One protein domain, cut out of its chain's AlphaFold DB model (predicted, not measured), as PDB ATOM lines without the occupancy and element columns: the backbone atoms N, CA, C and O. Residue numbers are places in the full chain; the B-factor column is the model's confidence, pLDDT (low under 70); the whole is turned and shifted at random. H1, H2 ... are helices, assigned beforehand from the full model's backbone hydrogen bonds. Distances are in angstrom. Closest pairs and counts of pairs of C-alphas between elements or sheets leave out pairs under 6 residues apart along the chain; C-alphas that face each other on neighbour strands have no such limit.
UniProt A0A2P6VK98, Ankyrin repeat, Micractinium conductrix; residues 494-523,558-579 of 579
ATOM      1  N   ALA A 494     261.420 187.151 187.721       87.50
ATOM      2  CA  ALA A 494     260.740 186.739 186.492       87.50
ATOM      3  C   ALA A 494     261.441 187.259 185.227       87.50
ATOM      4  O   ALA A 494     261.496 186.568 184.209       87.50
ATOM      5  N   THR A 495     262.021 188.461 185.285       90.81
ATOM      6  CA  THR A 495     262.696 189.081 184.137       90.81
ATOM      7  C   THR A 495     264.183 188.741 184.073       90.81
ATOM      8  O   THR A 495     264.792 188.977 183.036       90.81
ATOM      9  N   HIS A 496     264.760 188.114 185.112       88.06
ATOM     10  CA  HIS A 496     266.193 187.801 185.245       88.06
ATOM     11  C   HIS A 496     266.811 187.138 184.005       88.06
ATOM     12  O   HIS A 496     267.941 187.456 183.645       88.06
ATOM     13  N   HIS A 497     266.078 186.267 183.306       88.56
ATOM     14  CA  HIS A 497     266.559 185.602 182.089       88.56
ATOM     15  C   HIS A 497     266.952 186.579 180.963       88.56
ATOM     16  O   HIS A 497     267.850 186.262 180.179       88.56
ATOM     17  N   ARG A 498     266.347 187.774 180.923       87.75
ATOM     18  CA  ARG A 498     266.585 188.815 179.906       87.75
ATOM     19  C   ARG A 498     267.844 189.649 180.159       87.75
ATOM     20  O   ARG A 498     268.287 190.348 179.257       87.75
ATOM     21  N   TRP A 499     268.437 189.564 181.347       89.38
ATOM     22  CA  TRP A 499     269.558 190.415 181.751       89.38
ATOM     23  C   TRP A 499     270.922 189.894 181.257       89.38
ATOM     24  O   TRP A 499     271.047 188.695 180.976       89.38
ATOM     25  N   PRO A 500     271.954 190.753 181.145       90.88
ATOM     26  CA  PRO A 500     273.316 190.329 180.808       90.88
ATOM     27  C   PRO A 500     273.892 189.318 181.812       90.88
ATOM     28  O   PRO A 500     273.583 189.363 183.004       90.88
ATOM     29  N   GLU A 501     274.761 188.410 181.353       92.31
ATOM     30  CA  GLU A 501     275.349 187.371 182.218       92.31
ATOM     31  C   GLU A 501     276.199 187.954 183.354       92.31
ATOM     32  O   GLU A 501     276.188 187.405 184.455       92.31
ATOM     33  N   ALA A 502     276.864 189.094 183.135       92.00
ATOM     34  CA  ALA A 502     277.619 189.787 184.178       92.00
ATOM     35  C   ALA A 502     276.712 190.221 185.342       92.00
ATOM     36  O   ALA A 502     277.004 189.918 186.501       92.00
ATOM     37  N   PHE A 503     275.560 190.833 185.038       94.25
ATOM     38  CA  PHE A 503     274.558 191.175 186.048       94.25
ATOM     39  C   PHE A 503     274.014 189.921 186.736       94.25
ATOM     40  O   PHE A 503     273.912 189.876 187.962       94.25
ATOM     41  N   LYS A 504     273.700 188.866 185.971       94.56
ATOM     42  CA  LYS A 504     273.200 187.609 186.546       94.56
ATOM     43  C   LYS A 504     274.203 186.997 187.523       94.56
ATOM     44  O   LYS A 504     273.798 186.536 188.591       94.56
ATOM     45  N   ALA A 505     275.488 187.001 187.177       94.38
ATOM     46  CA  ALA A 505     276.561 186.528 188.041       94.38
ATOM     47  C   ALA A 505     276.671 187.382 189.313       94.38
ATOM     48  O   ALA A 505     276.675 186.826 190.410       94.38
ATOM     49  N   ALA A 506     276.666 188.713 189.187       93.00
ATOM     50  CA  ALA A 506     276.700 189.628 190.330       93.00
ATOM     51  C   ALA A 506     275.494 189.432 191.266       93.00
ATOM     52  O   ALA A 506     275.664 189.289 192.479       93.00
ATOM     53  N   ALA A 507     274.286 189.332 190.704       93.50
ATOM     54  CA  ALA A 507     273.059 189.090 191.453       93.50
ATOM     55  C   ALA A 507     273.091 187.742 192.188       93.50
ATOM     56  O   ALA A 507     272.784 187.683 193.378       93.50
ATOM     57  N   ARG A 508     273.519 186.663 191.516       93.69
ATOM     58  CA  ARG A 508     273.676 185.340 192.146       93.69
ATOM     59  C   ARG A 508     274.689 185.378 193.284       93.69
ATOM     60  O   ARG A 508     274.383 184.880 194.363       93.69
ATOM     61  N   THR A 509     275.856 185.987 193.074       92.75
ATOM     62  CA  THR A 509     276.896 186.096 194.108       92.75
ATOM     63  C   THR A 509     276.387 186.862 195.329       92.75
ATOM     64  O   THR A 509     276.570 186.398 196.453       92.75
ATOM     65  N   LEU A 510     275.689 187.985 195.131       90.56
ATOM     66  CA  LEU A 510     275.114 188.769 196.228       90.56
ATOM     67  C   LEU A 510     274.030 187.998 196.998       90.56
ATOM     68  O   LEU A 510     274.045 187.986 198.230       90.56
ATOM     69  N   LEU A 511     273.125 187.315 196.293       90.38
ATOM     70  CA  LEU A 511     272.056 186.524 196.914       90.38
ATOM     71  C   LEU A 511     272.601 185.310 197.683       90.38
ATOM     72  O   LEU A 511     272.111 185.006 198.772       90.38
ATOM     73  N   LEU A 512     273.629 184.640 197.155       91.44
ATOM     74  CA  LEU A 512     274.308 183.531 197.837       91.44
ATOM     75  C   LEU A 512     275.078 184.007 199.073       91.44
ATOM     76  O   LEU A 512     275.040 183.353 200.116       91.44
ATOM     77  N   ALA A 513     275.741 185.162 198.989       87.50
ATOM     78  CA  ALA A 513     276.415 185.748 200.142       87.50
ATOM     79  C   ALA A 513     275.408 186.075 201.258       87.50
ATOM     80  O   ALA A 513     275.629 185.706 202.413       87.50
ATOM     81  N   ALA A 514     274.266 186.676 200.917       88.25
ATOM     82  CA  ALA A 514     273.233 187.021 201.890       88.25
ATOM     83  C   ALA A 514     272.548 185.796 202.515       88.25
ATOM     84  O   ALA A 514     272.305 185.774 203.724       88.25
ATOM     85  N   SER A 515     272.281 184.744 201.732       89.44
ATOM     86  CA  SER A 515     271.707 183.504 202.272       89.44
ATOM     87  C   SER A 515     272.663 182.820 203.254       89.44
ATOM     88  O   SER A 515     272.232 182.354 204.312       89.44
ATOM     89  N   SER A 516     273.967 182.835 202.960       86.88
ATOM     90  CA  SER A 516     274.991 182.286 203.852       86.88
ATOM     91  C   SER A 516     275.098 183.062 205.172       86.88
ATOM     92  O   SER A 516     275.167 182.447 206.238       86.88
ATOM     93  N   ALA A 517     275.014 184.397 205.124       82.75
ATOM     94  CA  ALA A 517     275.024 185.254 206.309       82.75
ATOM     95  C   ALA A 517     273.769 185.043 207.174       82.75
ATOM     96  O   ALA A 517     273.862 184.917 208.397       82.75
ATOM     97  N   GLY A 518     272.594 184.923 206.545       82.62
ATOM     98  CA  GLY A 518     271.345 184.607 207.240       82.62
ATOM     99  C   GLY A 518     271.374 183.235 207.920       82.62
ATOM    100  O   GLY A 518     270.963 183.110 209.075       82.62
ATOM    101  N   ALA A 519     271.916 182.215 207.242       82.94
ATOM    102  CA  ALA A 519     272.064 180.871 207.802       82.94
ATOM    103  C   ALA A 519     273.018 180.847 209.007       82.94
ATOM    104  O   ALA A 519     272.730 180.189 210.009       82.94
ATOM    105  N   GLN A 520     274.121 181.600 208.949       78.50
ATOM    106  CA  GLN A 520     275.034 181.758 210.085       78.50
ATOM    107  C   GLN A 520     274.348 182.443 211.272       78.50
ATOM    108  O   GLN A 520     274.420 181.931 212.389       78.50
ATOM    109  N   ALA A 521     273.617 183.534 211.035       78.38
ATOM    110  CA  ALA A 521     272.890 184.237 212.092       78.38
ATOM    111  C   ALA A 521     271.791 183.366 212.734       78.38
ATOM    112  O   ALA A 521     271.593 183.413 213.949       78.38
ATOM    113  N   ALA A 522     271.088 182.544 211.949       79.44
ATOM    114  CA  ALA A 522     270.092 181.605 212.466       79.44
ATOM    115  C   ALA A 522     270.733 180.477 213.294       79.44
ATOM    116  O   ALA A 522     270.233 180.137 214.369       79.44
ATOM    117  N   ALA A 523     271.870 179.940 212.837       79.81
ATOM    118  CA  ALA A 523     272.628 178.934 213.577       79.81
ATOM    119  C   ALA A 523     273.162 179.473 214.918       79.81
ATOM    120  O   ALA A 523     273.151 178.749 215.914       79.81
ATOM    121  N   ALA A 558     274.858 191.578 204.532       83.44
ATOM    122  CA  ALA A 558     274.172 191.706 205.821       83.44
ATOM    123  C   ALA A 558     272.831 192.459 205.722       83.44
ATOM    124  O   ALA A 558     272.101 192.554 206.710       83.44
ATOM    125  N   LEU A 559     272.503 193.014 204.548       87.50
ATOM    126  CA  LEU A 559     271.242 193.714 204.336       87.50
ATOM    127  C   LEU A 559     270.052 192.737 204.397       87.50
ATOM    128  O   LEU A 559     270.161 191.603 203.924       87.50
ATOM    129  N   PRO A 560     268.884 193.169 204.914       89.44
ATOM    130  CA  PRO A 560     267.648 192.404 204.792       89.44
ATOM    131  C   PRO A 560     267.367 192.041 203.330       89.44
ATOM    132  O   PRO A 560     267.613 192.851 202.434       89.44
ATOM    133  N   GLY A 561     266.795 190.859 203.083       87.94
ATOM    134  CA  GLY A 561     266.552 190.370 201.720       87.94
ATOM    135  C   GLY A 561     265.778 191.357 200.837       87.94
ATOM    136  O   GLY A 561     266.118 191.529 199.674       87.94
ATOM    137  N   SER A 562     264.804 192.084 201.391       90.25
ATOM    138  CA  SER A 562     264.067 193.133 200.670       90.25
ATOM    139  C   SER A 562     264.945 194.323 200.262       90.25
ATOM    140  O   SER A 562     264.835 194.807 199.138       90.25
ATOM    141  N   ALA A 563     265.850 194.767 201.137       91.88
ATOM    142  CA  ALA A 563     266.806 195.827 200.829       91.88
ATOM    143  C   ALA A 563     267.816 195.365 199.773       91.88
ATOM    144  O   ALA A 563     268.113 196.116 198.848       91.88
ATOM    145  N   LEU A 564     268.285 194.116 199.852       92.06
ATOM    146  CA  LEU A 564     269.169 193.543 198.838       92.06
ATOM    147  C   LEU A 564     268.485 193.447 197.469       92.06
ATOM    148  O   LEU A 564     269.084 193.810 196.462       92.06
ATOM    149  N   MET A 565     267.223 193.015 197.427       91.44
ATOM    150  CA  MET A 565     266.439 192.997 196.189       91.44
ATOM    151  C   MET A 565     266.281 194.401 195.607       91.44
ATOM    152  O   MET A 565     266.421 194.568 194.399       91.44
ATOM    153  N   ARG A 566     266.077 195.418 196.454       91.69
ATOM    154  CA  ARG A 566     266.031 196.815 196.009       91.69
ATOM    155  C   ARG A 566     267.383 197.305 195.489       91.69
ATOM    156  O   ARG A 566     267.415 198.023 194.497       91.69
ATOM    157  N   VAL A 567     268.492 196.908 196.117       92.50
ATOM    158  CA  VAL A 567     269.846 197.202 195.618       92.50
ATOM    159  C   VAL A 567     270.056 196.570 194.247       92.50
ATOM    160  O   VAL A 567     270.535 197.251 193.350       92.50
ATOM    161  N   LEU A 568     269.666 195.306 194.060       92.69
ATOM    162  CA  LEU A 568     269.764 194.630 192.765       92.69
ATOM    163  C   LEU A 568     268.884 195.291 191.705       92.69
ATOM    164  O   LEU A 568     269.335 195.462 190.582       92.69
ATOM    165  N   GLU A 569     267.665 195.693 192.060       90.69
ATOM    166  CA  GLU A 569     266.758 196.414 191.162       90.69
ATOM    167  C   GLU A 569     267.344 197.760 190.716       90.69
ATOM    168  O   GLU A 569     267.314 198.075 189.530       90.69
ATOM    169  N   LEU A 570     267.919 198.529 191.648       89.38
ATOM    170  CA  LEU A 570     268.565 199.809 191.349       89.38
ATOM    171  C   LEU A 570     269.860 199.628 190.550       89.38
ATOM    172  O   LEU A 570     270.103 200.386 189.621       89.38
ATOM    173  N   ALA A 571     270.667 198.622 190.890       90.88
ATOM    174  CA  ALA A 571     271.927 198.325 190.212       90.88
ATOM    175  C   ALA A 571     271.724 197.721 188.821       90.88
ATOM    176  O   ALA A 571     272.665 197.676 188.036       90.88
ATOM    177  N   ALA A 572     270.524 197.220 188.521       89.69
ATOM    178  CA  ALA A 572     270.222 196.652 187.220       89.69
ATOM    179  C   ALA A 572     270.310 197.721 186.120       89.69
ATOM    180  O   ALA A 572     270.820 197.444 185.042       89.69
ATOM    181  N   MET A 573     269.882 198.953 186.402       90.06
ATOM    182  CA  MET A 573     269.957 200.051 185.441       90.06
ATOM    183  C   MET A 573     271.222 200.900 185.647       90.06
ATOM    184  O   MET A 573     271.591 201.163 186.793       90.06
ATOM    185  N   PRO A 574     271.843 201.395 184.566       91.56
ATOM    186  CA  PRO A 574     271.524 201.104 183.167       91.56
ATOM    187  C   PRO A 574     272.017 199.706 182.742       91.56
ATOM    188  O   PRO A 574     273.118 199.279 183.087       91.56
ATOM    189  N   VAL A 575     271.195 198.985 181.975       89.38
ATOM    190  CA  VAL A 575     271.505 197.650 181.435       89.38
ATOM    191  C   VAL A 575     272.735 197.702 180.530       89.38
ATOM    192  O   VAL A 575     273.484 196.725 180.477       89.38
ATOM    193  N   SER A 576     272.954 198.829 179.841       90.31
ATOM    194  CA  SER A 576     274.132 199.052 178.997       90.31
ATOM    195  C   SER A 576     275.450 198.833 179.730       90.31
ATOM    196  O   SER A 576     276.398 198.361 179.119       90.31
ATOM    197  N   ASP A 577     275.533 199.166 181.021       90.88
ATOM    198  CA  ASP A 577     276.796 199.126 181.774       90.88
ATOM    199  C   ASP A 577     277.197 197.692 182.167       90.88
ATOM    200  O   ASP A 577     278.329 197.443 182.583       90.88
ATOM    201  N   TRP A 578     276.271 196.740 182.029       89.75
ATOM    202  CA  TRP A 578     276.485 195.317 182.298       89.75
ATOM    203  C   TRP A 578     276.863 194.494 181.060       89.75
ATOM    204  O   TRP A 578     277.162 193.302 181.203       89.75
ATOM    205  N   LEU A 579     276.782 195.087 179.866       83.75
ATOM    206  CA  LEU A 579     277.256 194.509 178.605       83.75
ATOM    207  C   LEU A 579     278.692 194.947 178.338       83.75
ATOM    208  O   LEU A 579     279.463 194.067 177.891       83.75
TER     209      LEU A 579
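Overview. This is residues 494 to 523 and 558 to 579 of the 579 residues of the protein "Ankyrin repeat" of Micractinium conductrix (UniProt A0A2P6VK98). Two helices lie side by side and run opposite ways, the long H1 and the shorter H2, with H2 alongside the part of H1 nearer its start. After H2 the chain turns into the very short H3, which comes near the beginning of H1. The printed part has 52 residues with three named helices, in the order H1, H2, H3, and no named strand; its class is all helix. It is only just loose, close to compact, with a radius of gyration of the C-alphas of 12.1 A, and its outline is a rod spanning 39 by 19 by 17 A, with H1 along the longest axis.

Along the chain. Start at Ala 494 and pass to C-alpha 501 at (275.349, 187.371, 182.218), where H1, residues 501 to 523, begins; it runs 32.6 A to C-alpha 523 at (272.628, 178.934, 213.577). Past the cut, look for H2, residues 561 to 572, 16.2 A long. Then find H3, residues 575 to 578, 5.6 A long, ending at C-alpha 578 at (276.485, 195.317, 182.298).

Arrangement. Look first at H1 and H2, which touch; their closest C-alphas, those of Ala 507 and Leu 568, are 6.6 A apart. They run opposite ways at a shallow tilt of 14 degrees. H1 and H3 are close but not clearly touching, and their closest C-alphas, those of Phe 503 and Trp 578, are 5.9 A apart. H2 and H3 meet only through their link, a tight one of 2 residues. In H1 and H2 every O i to N i+4 pair is within hydrogen-bond range; H3 is too short for such a pair.

Size, cuts and confidence. The C-alphas farthest apart are those of Ala 523 and Ser 576, at 40.0 A. Residues 524 to 557, in the link across the cut from H1 to H2, are not printed, and C-alphas 523 and 558 are 15.0 A apart. Read the B-factor column for the model's confidence: the mean pLDDT of the printed part is 89.0, and no printed residue is under 70.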